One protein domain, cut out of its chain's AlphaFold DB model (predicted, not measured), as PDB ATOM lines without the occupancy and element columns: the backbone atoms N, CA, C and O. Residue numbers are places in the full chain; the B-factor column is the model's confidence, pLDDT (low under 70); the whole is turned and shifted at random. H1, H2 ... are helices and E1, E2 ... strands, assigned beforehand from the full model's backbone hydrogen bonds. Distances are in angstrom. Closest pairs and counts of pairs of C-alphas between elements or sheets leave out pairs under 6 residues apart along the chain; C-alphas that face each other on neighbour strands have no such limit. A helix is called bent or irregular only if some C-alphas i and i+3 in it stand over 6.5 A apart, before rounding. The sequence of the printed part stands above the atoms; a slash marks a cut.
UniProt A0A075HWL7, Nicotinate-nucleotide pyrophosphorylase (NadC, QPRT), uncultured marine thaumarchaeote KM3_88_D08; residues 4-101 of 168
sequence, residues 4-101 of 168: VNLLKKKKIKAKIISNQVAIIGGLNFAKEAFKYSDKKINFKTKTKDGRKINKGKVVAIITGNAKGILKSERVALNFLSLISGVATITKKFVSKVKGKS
ATOM      1  N   VAL A   4      28.145 -20.520  26.145       73.12
ATOM      2  CA  VAL A   4      27.392 -21.220  27.187       73.12
ATOM      3  C   VAL A   4      28.114 -22.471  27.725       73.12
ATOM      4  O   VAL A   4      27.854 -22.903  28.850       73.12
ATOM      5  N   ASN A   5      29.041 -23.057  26.959       72.62
ATOM      6  CA  ASN A   5      29.822 -24.217  27.390       72.62
ATOM      7  C   ASN A   5      30.854 -23.888  28.475       72.62
ATOM      8  O   ASN A   5      31.184 -24.786  29.246       72.62
ATOM      9  N   LEU A   6      31.249 -22.618  28.603       76.31
ATOM     10  CA  LEU A   6      32.167 -22.119  29.636       76.31
ATOM     11  C   LEU A   6      31.532 -22.093  31.037       76.31
ATOM     12  O   LEU A   6      32.219 -21.950  32.044       76.31
ATOM     13  N   LEU A   7      30.206 -22.226  31.129       78.50
ATOM     14  CA  LEU A   7      29.485 -22.113  32.393       78.50
ATOM     15  C   LEU A   7      29.474 -23.439  33.163       78.50
ATOM     16  O   LEU A   7      29.227 -24.509  32.603       78.50
ATOM     17  N   LYS A   8      29.644 -23.373  34.487       77.88
ATOM     18  CA  LYS A   8      29.376 -24.511  35.379       77.88
ATOM     19  C   LYS A   8      27.867 -24.790  35.452       77.88
ATOM     20  O   LYS A   8      27.041 -23.905  35.212       77.88
ATOM     21  N   LYS A   9      27.480 -26.026  35.793       80.69
ATOM     22  CA  LYS A   9      26.070 -26.368  36.056       80.69
ATOM     23  C   LYS A   9      25.583 -25.558  37.264       80.69
ATOM     24  O   LYS A   9      25.940 -25.857  38.395       80.69
ATOM     25  N   LYS A  10      24.762 -24.537  37.017       91.88
ATOM     26  CA  LYS A  10      24.177 -23.667  38.045       91.88
ATOM     27  C   LYS A  10      22.689 -23.490  37.773       91.88
ATOM     28  O   LYS A  10      22.296 -23.249  36.630       91.88
ATOM     29  N   LYS A  11      21.858 -23.608  38.810       94.56
ATOM     30  CA  LYS A  11      20.448 -23.205  38.734       94.56
ATOM     31  C   LYS A  11      20.353 -21.698  38.942       94.56
ATOM     32  O   LYS A  11      20.959 -21.166  39.867       94.56
ATOM     33  N   ILE A  12      19.597 -21.022  38.086       96.81
ATOM     34  CA  ILE A  12      19.370 -19.577  38.172       96.81
ATOM     35  C   ILE A  12      17.883 -19.254  38.064       96.81
ATOM     36  O   ILE A  12      17.074 -20.074  37.616       96.81
ATOM     37  N   LYS A  13      17.540 -18.027  38.458       97.75
ATOM     38  CA  LYS A  13      16.224 -17.417  38.281       97.75
ATOM     39  C   LYS A  13      16.377 -16.151  37.445       97.75
ATOM     40  O   LYS A  13      17.077 -15.232  37.855       97.75
ATOM     41  N   ALA A  14      15.700 -16.100  36.306       97.62
ATOM     42  CA  ALA A  14      15.695 -14.969  35.385       97.62
ATOM     43  C   ALA A  14      14.287 -14.367  35.265       97.62
ATOM     44  O   ALA A  14      13.278 -15.030  35.529       97.62
ATOM     45  N   LYS A  15      14.217 -13.094  34.870       98.25
ATOM     46  CA  LYS A  15      12.963 -12.373  34.617       98.25
ATOM     47  C   LYS A  15      12.997 -11.815  33.200       98.25
ATOM     48  O   LYS A  15      13.966 -11.164  32.832       98.25
ATOM     49  N   ILE A  16      11.919 -12.008  32.447       98.25
ATOM     50  CA  ILE A  16      11.682 -11.252  31.212       98.25
ATOM     51  C   ILE A  16      10.926  -9.985  31.595       98.25
ATOM     52  O   ILE A  16       9.872 -10.062  32.233       98.25
ATOM     53  N   ILE A  17      11.464  -8.832  31.214       98.12
ATOM     54  CA  ILE A  17      10.922  -7.509  31.529       98.12
ATOM     55  C   ILE A  17      10.516  -6.825  30.223       98.12
ATOM     56  O   ILE A  17      11.218  -6.919  29.219       98.12
ATOM     57  N   SER A  18       9.371  -6.142  30.230       97.50
ATOM     58  CA  SER A  18       8.971  -5.299  29.103       97.50
ATOM     59  C   SER A  18       9.652  -3.936  29.198       97.50
ATOM     60  O   SER A  18       9.392  -3.188  30.139       97.50
ATOM     61  N   ASN A  19      10.468  -3.563  28.212       96.25
ATOM     62  CA  ASN A  19      11.161  -2.263  28.205       96.25
ATOM     63  C   ASN A  19      10.296  -1.100  27.689       96.25
ATOM     64  O   ASN A  19      10.732   0.050  27.690       96.25
ATOM     65  N   GLN A  20       9.059  -1.383  27.288       96.31
ATOM     66  CA  GLN A  20       8.095  -0.402  26.797       96.31
ATOM     67  C   GLN A  20       6.661  -0.833  27.111       96.31
ATOM     68  O   GLN A  20       6.415  -1.962  27.546       96.31
ATOM     69  N   VAL A  21       5.708   0.074  26.903       98.00
ATOM     70  CA  VAL A  21       4.283  -0.271  26.920       98.00
ATOM     71  C   VAL A  21       3.970  -1.114  25.685       98.00
ATOM     72  O   VAL A  21       4.310  -0.723  24.572       98.00
ATOM     73  N   ALA A  22       3.316  -2.259  25.873       98.00
ATOM     74  CA  ALA A  22       3.008  -3.181  24.783       98.00
ATOM     75  C   ALA A  22       1.736  -3.992  25.061       98.00
ATOM     76  O   ALA A  22       1.290  -4.105  26.202       98.00
ATOM     77  N   ILE A  23       1.165  -4.583  24.016       98.62
ATOM     78  CA  ILE A  23       0.265  -5.732  24.122       98.62
ATOM     79  C   ILE A  23       1.127  -6.987  24.060       98.62
ATOM     80  O   ILE A  23       1.851  -7.180  23.087       98.62
ATOM     81  N   ILE A  24       1.059  -7.825  25.091       98.44
ATOM     82  CA  ILE A  24       1.837  -9.060  25.137       98.44
ATOM     83  C   ILE A  24       1.270 -10.073  24.154       98.44
ATOM     84  O   ILE A  24       0.062 -10.286  24.093       98.44
ATOM     85  N   GLY A  25       2.154 -10.729  23.418       98.06
ATOM     86  CA  GLY A  25       1.832 -11.906  22.638       98.06
ATOM     87  C   GLY A  25       3.046 -12.808  22.501       98.06
ATOM     88  O   GLY A  25       4.175 -12.322  22.431       98.06
ATOM     89  N   GLY A  26       2.819 -14.117  22.443       97.75
ATOM     90  CA  GLY A  26       3.884 -15.086  22.224       97.75
ATOM     91  C   GLY A  26       4.372 -15.812  23.472       97.75
ATOM     92  O   GLY A  26       5.421 -16.451  23.412       97.75
ATOM     93  N   LEU A  27       3.647 -15.749  24.596       98.25
ATOM     94  CA  LEU A  27       4.071 -16.404  25.843       98.25
ATOM     95  C   LEU A  27       4.267 -17.916  25.679       98.25
ATOM     96  O   LEU A  27       5.237 -18.465  26.201       98.25
ATOM     97  N   ASN A  28       3.386 -18.584  24.929       97.19
ATOM     98  CA  ASN A  28       3.512 -20.019  24.666       97.19
ATOM     99  C   ASN A  28       4.709 -20.336  23.761       97.19
ATOM    100  O   ASN A  28       5.429 -21.290  24.031       97.19
ATOM    101  N   PHE A  29       4.984 -19.506  22.753       97.38
ATOM    102  CA  PHE A  29       6.151 -19.675  21.881       97.38
ATOM    103  C   PHE A  29       7.460 -19.537  22.670       97.38
ATOM    104  O   PHE A  29       8.359 -20.361  22.530       97.38
ATOM    105  N   ALA A  30       7.547 -18.546  23.563       97.88
ATOM    106  CA  ALA A  30       8.686 -18.408  24.466       97.88
ATOM    107  C   ALA A  30       8.822 -19.602  25.419       97.88
ATOM    108  O   ALA A  30       9.923 -20.120  25.596       97.88
ATOM    109  N   LYS A  31       7.712 -20.068  26.006       97.75
ATOM    110  CA  LYS A  31       7.698 -21.250  26.879       97.75
ATOM    111  C   LYS A  31       8.242 -22.487  26.163       97.75
ATOM    112  O   LYS A  31       9.087 -23.180  26.725       97.75
ATOM    113  N   GLU A  32       7.789 -22.744  24.938       97.38
ATOM    114  CA  GLU A  32       8.255 -23.884  24.147       97.38
ATOM    115  C   GLU A  32       9.722 -23.730  23.721       97.38
ATOM    116  O   GLU A  32      10.475 -24.695  23.810       97.38
ATOM    117  N   ALA A  33      10.191 -22.518  23.398       97.12
ATOM    118  CA  ALA A  33      11.612 -22.275  23.130       97.12
ATOM    119  C   ALA A  33      12.513 -22.634  24.328       97.12
ATOM    120  O   ALA A  33      13.576 -23.230  24.146       97.12
ATOM    121  N   PHE A  34      12.101 -22.318  25.563       97.19
ATOM    122  CA  PHE A  34      12.840 -22.727  26.766       97.19
ATOM    123  C   PHE A  34      12.786 -24.241  27.001       97.19
ATOM    124  O   PHE A  34      13.827 -24.859  27.221       97.19
ATOM    125  N   LYS A  35      11.600 -24.854  26.902       95.69
ATOM    126  CA  LYS A  35      11.440 -26.309  27.060       95.69
ATOM    127  C   LYS A  35      12.234 -27.114  26.036       95.69
ATOM    128  O   LYS A  35      12.732 -28.185  26.372       95.69
ATOM    129  N   TYR A  36      12.344 -26.606  24.809       94.38
ATOM    130  CA  TYR A  36      13.099 -27.256  23.744       94.38
ATOM    131  C   TYR A  36      14.590 -27.368  24.089       94.38
ATOM    132  O   TYR A  36      15.218 -28.372  23.767       94.38
ATOM    133  N   SER A  37      15.164 -26.379  24.789       90.88
ATOM    134  CA  SER A  37      16.560 -26.472  25.231       90.88
ATOM    135  C   SER A  37      16.749 -27.301  26.497       90.88
ATOM    136  O   SER A  37      17.796 -27.929  26.634       90.88
ATOM    137  N   ASP A  38      15.824 -27.242  27.453       92.81
ATOM    138  CA  ASP A  38      15.893 -28.030  28.686       92.81
ATOM    139  C   ASP A  38      14.482 -28.223  29.261       92.81
ATOM    140  O   ASP A  38      13.850 -27.286  29.757       92.81
ATOM    141  N   LYS A  39      14.006 -29.474  29.238       94.12
ATOM    142  CA  LYS A  39      12.680 -29.873  29.739       94.12
ATOM    143  C   LYS A  39      12.481 -29.568  31.230       94.12
ATOM    144  O   LYS A  39      11.342 -29.495  31.678       94.12
ATOM    145  N   LYS A  40      13.563 -29.387  32.000       95.50
ATOM    146  CA  LYS A  40      13.518 -29.057  33.435       95.50
ATOM    147  C   LYS A  40      13.362 -27.555  33.701       95.50
ATOM    148  O   LYS A  40      13.237 -27.163  34.861       95.50
ATOM    149  N   ILE A  41      13.378 -26.702  32.670       96.88
ATOM    150  CA  ILE A  41      13.122 -25.267  32.838       96.88
ATOM    151  C   ILE A  41      11.645 -25.038  33.167       96.88
ATOM    152  O   ILE A  41      10.747 -25.365  32.393       96.88
ATOM    153  N   ASN A  42      11.401 -24.386  34.301       97.69
ATOM    154  CA  ASN A  42      10.081 -23.901  34.674       97.69
ATOM    155  C   ASN A  42       9.897 -22.455  34.190       97.69
ATOM    156  O   ASN A  42      10.677 -21.565  34.536       97.69
ATOM    157  N   PHE A  43       8.846 -22.229  33.405       98.06
ATOM    158  CA  PHE A  43       8.481 -20.933  32.839       98.06
ATOM    159  C   PHE A  43       7.126 -20.492  33.402       98.06
ATOM    160  O   PHE A  43       6.077 -21.019  33.019       98.06
ATOM    161  N   LYS A  44       7.143 -19.516  34.316       98.19
ATOM    162  CA  LYS A  44       5.953 -18.985  34.993       98.19
ATOM    163  C   LYS A  44       5.588 -17.617  34.430       98.19
ATOM    164  O   LYS A  44       6.287 -16.631  34.675       98.19
ATOM    165  N   THR A  45       4.473 -17.535  33.712       97.94
ATOM    166  CA  THR A  45       3.954 -16.269  33.183       97.94
ATOM    167  C   THR A  45       3.417 -15.375  34.305       97.94
ATOM    168  O   THR A  45       2.925 -15.847  35.333       97.94
ATOM    169  N   LYS A  46       3.542 -14.056  34.132       98.06
ATOM    170  CA  LYS A  46       2.983 -13.022  35.027       98.06
ATOM    171  C   LYS A  46       1.898 -12.179  34.354       98.06
ATOM    172  O   LYS A  46       1.318 -11.294  34.971       98.06
ATOM    173  N   THR A  47       1.612 -12.482  33.096       96.81
ATOM    174  CA  THR A  47       0.597 -11.848  32.258       96.81
ATOM    175  C   THR A  47       0.026 -12.892  31.290       96.81
ATOM    176  O   THR A  47       0.396 -14.067  31.354       96.81
ATOM    177  N   LYS A  48      -0.897 -12.481  30.420       97.62
ATOM    178  CA  LYS A  48      -1.527 -13.318  29.393       97.62
ATOM    179  C   LYS A  48      -1.389 -12.642  28.028       97.62
ATOM    180  O   LYS A  48      -1.322 -11.413  27.959       97.62
ATOM    181  N   ASP A  49      -1.372 -13.440  26.965       98.25
ATOM    182  CA  ASP A  49      -1.403 -12.925  25.594       98.25
ATOM    183  C   ASP A  49      -2.671 -12.070  25.382       98.25
ATOM    184  O   ASP A  49      -3.738 -12.368  25.920       98.25
ATOM    185  N   GLY A  50      -2.537 -10.963  24.650       97.69
ATOM    186  CA  GLY A  50      -3.574  -9.947  24.439       97.69
ATOM    187  C   GLY A  50      -3.672  -8.890  25.547       97.69
ATOM    188  O   GLY A  50      -4.362  -7.885  25.376       97.69
ATOM    189  N   ARG A  51      -2.969  -9.054  26.677       98.00
ATOM    190  CA  ARG A  51      -3.010  -8.083  27.781       98.00
ATOM    191  C   ARG A  51      -2.000  -6.953  27.577       98.00
ATOM    192  O   ARG A  51      -0.855  -7.185  27.188       98.00
ATOM    193  N   LYS A  52      -2.409  -5.725  27.912       98.12
ATOM    194  CA  LYS A  52      -1.504  -4.571  27.999       98.12
ATOM    195  C   LYS A  52      -0.536  -4.739  29.172       98.12
ATOM    196  O   LYS A  52      -0.954  -5.091  30.275       98.12
ATOM    197  N   ILE A  53       0.736  -4.438  28.941       98.00
ATOM    198  CA  ILE A  53       1.780  -4.359  29.957       98.00
ATOM    199  C   ILE A  53       2.444  -2.980  29.919       98.00
ATOM    200  O   ILE A  53       2.574  -2.379  28.852       98.00
ATOM    201  N   ASN A  54       2.872  -2.488  31.080       97.81
ATOM    202  CA  ASN A  54       3.622  -1.238  31.194       97.81
ATOM    203  C   ASN A  54       5.136  -1.506  31.199       97.81
ATOM    204  O   ASN A  54       5.580  -2.605  31.541       97.81
ATOM    205  N   LYS A  55       5.927  -0.481  30.860       97.75
ATOM    206  CA  LYS A  55       7.395  -0.515  30.949       97.75
ATOM    207  C   LYS A  55       7.852  -0.935  32.355       97.75
ATOM    208  O   LYS A  55       7.234  -0.566  33.351       97.75
ATOM    209  N   GLY A  56       8.910  -1.739  32.431       97.31
ATOM    210  CA  GLY A  56       9.502  -2.243  33.672       97.31
ATOM    211  C   GLY A  56       8.745  -3.407  34.323       97.31
ATOM    212  O   GLY A  56       9.230  -3.986  35.293       97.31
ATOM    213  N   LYS A  57       7.568  -3.800  33.813       98.06
ATOM    214  CA  LYS A  57       6.808  -4.920  34.383       98.06
ATOM    215  C   LYS A  57       7.330  -6.270  33.888       98.06
ATOM    216  O   LYS A  57       7.769  -6.424  32.747       98.06
ATOM    217  N   VAL A  58       7.244  -7.262  34.772       98.19
ATOM    218  CA  VAL A  58       7.676  -8.639  34.512       98.19
ATOM    219  C   VAL A  58       6.641  -9.359  33.649       98.19
ATOM    220  O   VAL A  58       5.470  -9.442  34.012       98.19
ATOM    221  N   VAL A  59       7.097  -9.923  32.534       98.31
ATOM    222  CA  VAL A  59       6.310 -10.742  31.603       98.31
ATOM    223  C   VAL A  59       6.258 -12.194  32.083       98.31
ATOM    224  O   VAL A  59       5.188 -12.803  32.155       98.31
ATOM    225  N   ALA A  60       7.419 -12.744  32.443       98.38
ATOM    226  CA  ALA A  60       7.574 -14.118  32.906       98.38
ATOM    227  C   ALA A  60       8.804 -14.267  33.811       98.38
ATOM    228  O   ALA A  60       9.748 -13.479  33.746       98.38
ATOM    229  N   ILE A  61       8.779 -15.297  34.654       98.50
ATOM    230  CA  ILE A  61       9.893 -15.731  35.497       98.50
ATOM    231  C   ILE A  61      10.329 -17.113  35.019       98.50
ATOM    232  O   ILE A  61       9.492 -18.001  34.861       98.50
ATOM    233  N   ILE A  62      11.632 -17.287  34.826       98.25
ATOM    234  CA  ILE A  62      12.244 -18.528  34.358       98.25
ATOM    235  C   ILE A  62      13.165 -19.053  35.451       98.25
ATOM    236  O   ILE A  62      13.973 -18.301  35.993       98.25
ATOM    237  N   THR A  63      13.050 -20.333  35.782       98.12
ATOM    238  CA  THR A  63      13.931 -21.005  36.745       98.12
ATOM    239  C   THR A  63      14.414 -22.322  36.166       98.12
ATOM    240  O   THR A  63      13.597 -23.112  35.696       98.12
ATOM    241  N   GLY A  64      15.719 -22.576  36.211       96.25
ATOM    242  CA  GLY A  64      16.303 -23.775  35.613       96.25
ATOM    243  C   GLY A  64      17.817 -23.687  35.465       96.25
ATOM    244  O   GLY A  64      18.460 -22.842  36.089       96.25
ATOM    245  N   ASN A  65      18.389 -24.580  34.655       94.94
ATOM    246  CA  ASN A  65      19.822 -24.587  34.375       94.94
ATOM    247  C   ASN A  65      20.225 -23.333  33.581       94.94
ATOM    248  O   ASN A  65      19.612 -23.020  32.560       94.94
ATOM    249  N   ALA A  66      21.283 -22.647  34.022       94.31
ATOM    250  CA  ALA A  66      21.809 -21.451  33.368       94.31
ATOM    251  C   ALA A  66      22.104 -21.669  31.878       94.31
ATOM    252  O   ALA A  66      21.771 -20.809  31.065       94.31
ATOM    253  N   LYS A  67      22.654 -22.835  31.502       93.19
ATOM    254  CA  LYS A  67      22.966 -23.130  30.099       93.19
ATOM    255  C   LYS A  67      21.715 -23.184  29.229       93.19
ATOM    256  O   LYS A  67      21.692 -22.594  28.154       93.19
ATOM    257  N   GLY A  68      20.672 -23.863  29.704       93.94
ATOM    258  CA  GLY A  68      19.413 -23.974  28.968       93.94
ATOM    259  C   GLY A  68      18.703 -22.626  28.840       93.94
ATOM    260  O   GLY A  68      18.203 -22.285  27.772       93.94
ATOM    261  N   ILE A  69      18.725 -21.817  29.906       95.69
ATOM    262  CA  ILE A  69      18.123 -20.478  29.893       95.69
ATOM    263  C   ILE A  69      18.830 -19.580  28.871       95.69
ATOM    264  O   ILE A  69      18.165 -19.023  28.002       95.69
ATOM    265  N   LEU A  70      20.161 -19.477  28.925       94.69
ATOM    266  CA  LEU A  70      20.921 -18.596  28.031       94.69
ATOM    267  C   LEU A  70      20.876 -19.055  26.566       94.69
ATOM    268  O   LEU A  70      20.835 -18.222  25.664       94.69
ATOM    269  N   LYS A  71      20.828 -20.369  26.309       93.44
ATOM    270  CA  LYS A  71      20.715 -20.916  24.948       93.44
ATOM    271  C   LYS A  71      19.380 -20.557  24.284       93.44
ATOM    272  O   LYS A  71      19.356 -20.253  23.095       93.44
ATOM    273  N   SER A  72      18.281 -20.581  25.038       95.62
ATOM    274  CA  SER A  72      16.936 -20.306  24.511       95.62
ATOM    275  C   SER A  72      16.522 -18.840  24.553       95.62
ATOM    276  O   SER A  72      15.553 -18.476  23.885       95.62
ATOM    277  N   GLU A  73      17.220 -18.000  25.322       96.31
ATOM    278  CA  GLU A  73      16.818 -16.620  25.604       96.31
ATOM    279  C   GLU A  73      16.492 -15.837  24.330       96.31
ATOM    280  O   GLU A  73      15.384 -15.319  24.186       96.31
ATOM    281  N   ARG A  74      17.428 -15.791  23.372       97.75
ATOM    282  CA  ARG A  74      17.261 -14.975  22.163       97.75
ATOM    283  C   ARG A  74      16.079 -15.437  21.319       97.75
ATOM    284  O   ARG A  74      15.310 -14.609  20.845       97.75
ATOM    285  N   VAL A  75      15.894 -16.748  21.176       97.62
ATOM    286  CA  VAL A  75      14.771 -17.324  20.421       97.62
ATOM    287  C   VAL A  75      13.440 -16.988  21.098       97.62
ATOM    288  O   VAL A  75      12.512 -16.520  20.439       97.62
ATOM    289  N   ALA A  76      13.356 -17.148  22.422       97.94
ATOM    290  CA  ALA A  76      12.161 -16.815  23.190       97.94
ATOM    291  C   ALA A  76      11.808 -15.319  23.103       97.94
ATOM    292  O   ALA A  76      10.648 -14.963  22.878       97.94
ATOM    293  N   LEU A  77      12.808 -14.439  23.236       98.12
ATOM    294  CA  LEU A  77      12.627 -12.991  23.124       98.12
ATOM    295  C   LEU A  77      12.254 -12.557  21.704       98.12
ATOM    296  O   LEU A  77      11.443 -11.644  21.561       98.12
ATOM    297  N   ASN A  78      12.776 -13.216  20.666       98.12
ATOM    298  CA  ASN A  78      12.417 -12.929  19.277       98.12
ATOM    299  C   ASN A  78      10.930 -13.206  19.016       98.12
ATOM    300  O   ASN A  78      10.245 -12.355  18.446       98.12
ATOM    301  N   PHE A  79      10.398 -14.341  19.488       98.00
ATOM    302  CA  PHE A  79       8.965 -14.633  19.368       98.00
ATOM    303  C   PHE A  79       8.103 -13.630  20.135       98.00
ATOM    304  O   PHE A  79       7.159 -13.078  19.566       98.00
ATOM    305  N   LEU A  80       8.441 -13.360  21.403       98.06
ATOM    306  CA  LEU A  80       7.709 -12.388  22.218       98.06
ATOM    307  C   LEU A  80       7.707 -11.006  21.569       98.06
ATOM    308  O   LEU A  80       6.655 -10.383  21.467       98.06
ATOM    309  N   SER A  81       8.865 -10.537  21.105       97.94
ATOM    310  CA  SER A  81       9.014  -9.201  20.525       97.94
ATOM    311  C   SER A  81       8.262  -9.073  19.204       97.94
ATOM    312  O   SER A  81       7.536  -8.100  19.017       97.94
ATOM    313  N   LEU A  82       8.368 -10.069  18.316       98.25
ATOM    314  CA  LEU A  82       7.662 -10.072  17.034       98.25
ATOM    315  C   LEU A  82       6.141 -10.035  17.232       98.25
ATOM    316  O   LEU A  82       5.461  -9.172  16.678       98.25
ATOM    317  N   ILE A  83       5.602 -10.962  18.028       98.44
ATOM    318  CA  ILE A  83       4.151 -11.091  18.207       98.44
ATOM    319  C   ILE A  83       3.608  -9.888  18.984       98.44
ATOM    320  O   ILE A  83       2.603  -9.301  18.576       98.44
ATOM    321  N   SER A  84       4.290  -9.477  20.059       98.56
ATOM    322  CA  SER A  84       3.891  -8.305  20.850       98.56
ATOM    323  C   SER A  84       3.975  -7.016  20.034       98.56
ATOM    324  O   SER A  84       3.099  -6.162  20.153       98.56
ATOM    325  N   GLY A  85       4.978  -6.869  19.164       98.31
ATOM    326  CA  GLY A  85       5.108  -5.723  18.262       98.31
ATOM    327  C   GLY A  85       3.912  -5.607  17.317       98.31
ATOM    328  O   GLY A  85       3.256  -4.563  17.269       98.31
ATOM    329  N   VAL A  86       3.553  -6.705  16.645       98.56
ATOM    330  CA  VAL A  86       2.373  -6.746  15.766       98.56
ATOM    331  C   VAL A  86       1.081  -6.466  16.542       98.56
ATOM    332  O   VAL A  86       0.263  -5.659  16.093       98.56
ATOM    333  N   ALA A  87       0.897  -7.077  17.717       98.69
ATOM    334  CA  ALA A  87      -0.284  -6.864  18.554       98.69
ATOM    335  C   ALA A  87      -0.403  -5.411  19.036       98.69
ATOM    336  O   ALA A  87      -1.486  -4.826  19.002       98.69
ATOM    337  N   THR A  88       0.715  -4.801  19.431       98.62
ATOM    338  CA  THR A  88       0.771  -3.415  19.915       98.62
ATOM    339  C   THR A  88       0.420  -2.425  18.810       98.62
ATOM    340  O   THR A  88      -0.433  -1.557  19.008       98.62
ATOM    341  N   ILE A  89       1.017  -2.582  17.623       98.44
ATOM    342  CA  ILE A  89       0.709  -1.734  16.464       98.44
ATOM    343  C   ILE A  89      -0.754  -1.920  16.053       98.44
ATOM    344  O   ILE A  89      -1.470  -0.937  15.872       98.44
ATOM    345  N   THR A  90      -1.235  -3.163  15.988       98.56
ATOM    346  CA  THR A  90      -2.638  -3.447  15.656       98.56
ATOM    347  C   THR A  90      -3.585  -2.761  16.640       98.56
ATOM    348  O   THR A  90      -4.507  -2.066  16.217       98.56
ATOM    349  N   LYS A  91      -3.319  -2.857  17.949       98.44
ATOM    350  CA  LYS A  91      -4.135  -2.202  18.976       98.44
ATOM    351  C   LYS A  91      -4.159  -0.683  18.817       98.44
ATOM    352  O   LYS A  91      -5.208  -0.077  19.039       98.44
ATOM    353  N   LYS A  92      -3.045  -0.068  18.403       98.31
ATOM    354  CA  LYS A  92      -2.971   1.372  18.102       98.31
ATOM    355  C   LYS A  92      -3.958   1.752  16.995       98.31
ATOM    356  O   LYS A  92      -4.715   2.701  17.173       98.31
ATOM    357  N   PHE A  93      -4.005   1.000  15.895       98.12
ATOM    358  CA  PHE A  93      -4.957   1.251  14.805       98.12
ATOM    359  C   PHE A  93      -6.404   0.947  15.200       98.12
ATOM    360  O   PHE A  93      -7.279   1.770  14.954       98.12
ATOM    361  N   VAL A  94      -6.653  -0.178  15.876       98.00
ATOM    362  CA  VAL A  94      -7.991  -0.549  16.370       98.00
ATOM    363  C   VAL A  94      -8.552   0.534  17.293       98.00
ATOM    364  O   VAL A  94      -9.724   0.879  17.208       98.00
ATOM    365  N   SER A  95      -7.707   1.121  18.143       97.38
ATOM    366  CA  SER A  95      -8.128   2.194  19.049       97.38
ATOM    367  C   SER A  95      -8.514   3.474  18.300       97.38
ATOM    368  O   SER A  95      -9.450   4.145  18.717       97.38
ATOM    369  N   LYS A  96      -7.858   3.789  17.172       97.56
ATOM    370  CA  LYS A  96      -8.183   4.962  16.332       97.56
ATOM    371  C   LYS A  96      -9.526   4.851  15.602       97.56
ATOM    372  O   LYS A  96     -10.076   5.868  15.189       97.56
ATOM    373  N   VAL A  97     -10.038   3.635  15.416       96.75
ATOM    374  CA  VAL A  97     -11.326   3.378  14.745       96.75
ATOM    375  C   VAL A  97     -12.426   2.947  15.717       96.75
ATOM    376  O   VAL A  97     -13.507   2.550  15.294       96.75
ATOM    377  N   LYS A  98     -12.176   3.026  17.030       95.00
ATOM    378  CA  LYS A  98     -13.165   2.670  18.052       95.00
ATOM    379  C   LYS A  98     -14.416   3.545  17.895       95.00
ATOM    380  O   LYS A  98     -14.304   4.760  17.794       95.00
ATOM    381  N   GLY A  99     -15.591   2.912  17.880       94.44
ATOM    382  CA  GLY A  99     -16.881   3.586  17.683       94.44
ATOM    383  C   GLY A  99     -17.268   3.810  16.218       94.44
ATOM    384  O   GLY A  99     -18.374   4.264  15.955       94.44
ATOM    385  N   LYS A 100     -16.400   3.466  15.259       95.56
ATOM    386  CA  LYS A 100     -16.714   3.501  13.825       95.56
ATOM    387  C   LYS A 100     -17.179   2.123  13.343       95.56
ATOM    388  O   LYS A 100     -16.890   1.105  13.970       95.56
ATOM    389  N   SER A 101     -17.843   2.082  12.189       93.50
ATOM    390  CA  SER A 101     -18.267   0.836  11.528       93.50
ATOM    391  C   SER A 101     -17.105   0.042  10.911       93.50
ATOM    392  O   SER A 101     -17.259  -1.135  10.577       93.50
TER     393      SER A 101
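This is residues 4 to 101 of the 168 residues of the protein "Nicotinate-nucleotide pyrophosphorylase (NadC, QPRT)" of uncultured marine thaumarchaeote KM3_88_D08 (UniProt A0A075HWL7). A small antiparallel sheet of three strands, E1, E3 and E2, is covered on one face by two helices, H1 and H2, which run side by side in opposite ways along the strands. H2 is much the longer, and residues 93 to 101, of which 93 to 96 belong to H2, stick out from the body as an arm. The printed part has 98 residues with three named strands and two named helices, in the order E1, H1, E2, E3, H2, of mixed class and in two layers, helices on one face of a sheet. It is a rod spanning 58 by 22 by 19 A and only just loose, close to compact, with a radius of gyration of the C-alphas of 15.4 A.

Begin with strand E1, residues 11 to 17, an edge strand antiparallel to the inner strand E3, residues 58 to 65; look for N 14 and O 62, 2.8 A apart. On the other side of E3 is E2, residues 42 to 45, with N 44 and O 61 at 2.8 A; E2 and E3 form a hairpin. Helix H1, residues 27 to 37, is on the sheet over E3 and E2 at a height of 9.4 A, its closest C-alphas to E2 being those of Lys 31 and Phe 43, 6.0 A apart. E1, H1 and E2 make a split strand-helix-strand unit, two strands running the same way with E3 between them, and its crossover is right-handed. Helix H2, residues 66 to 96, is on the same face over E1 and E3 at a height of 8.7 A. With its residues 68 to 80 alone H2 touches H1 at a shallow tilt of 16 degrees, opposite ways; the closest C-alphas are those of Ala 30 and Ala 76, 4.0 A apart. Of the O i to N i+4 pairs, 6 of 7 in H1 and 25 of 27 in H2 are within hydrogen-bond range.

Find C-alpha 11 at (20.448, -23.205, 38.734), where E1 begins its 19.7 A. H1 follows over 16.1 A, then E2 over 9.9 A and E3 over 20.0 A. H2 begins at C-alpha 66, (21.809, -21.451, 33.368), has a kink of 41 degrees near residue 73, and ends 43.4 A away at C-alpha 96, (-8.183, 4.962, 16.332). H2 is irregular, with C-alphas 71 and 74 lying 7.4 A apart.

The two C-alphas farthest apart are those of Lys 8 and Ser 101, at 59.0 A. The printed part has no cut. The link from E2 to E3, residues 46 to 57, is long, and its residues 52 to 53 pair antiparallel with residues 22 to 23. The mean pLDDT of the printed part is 95.8, and no printed residue is under 70.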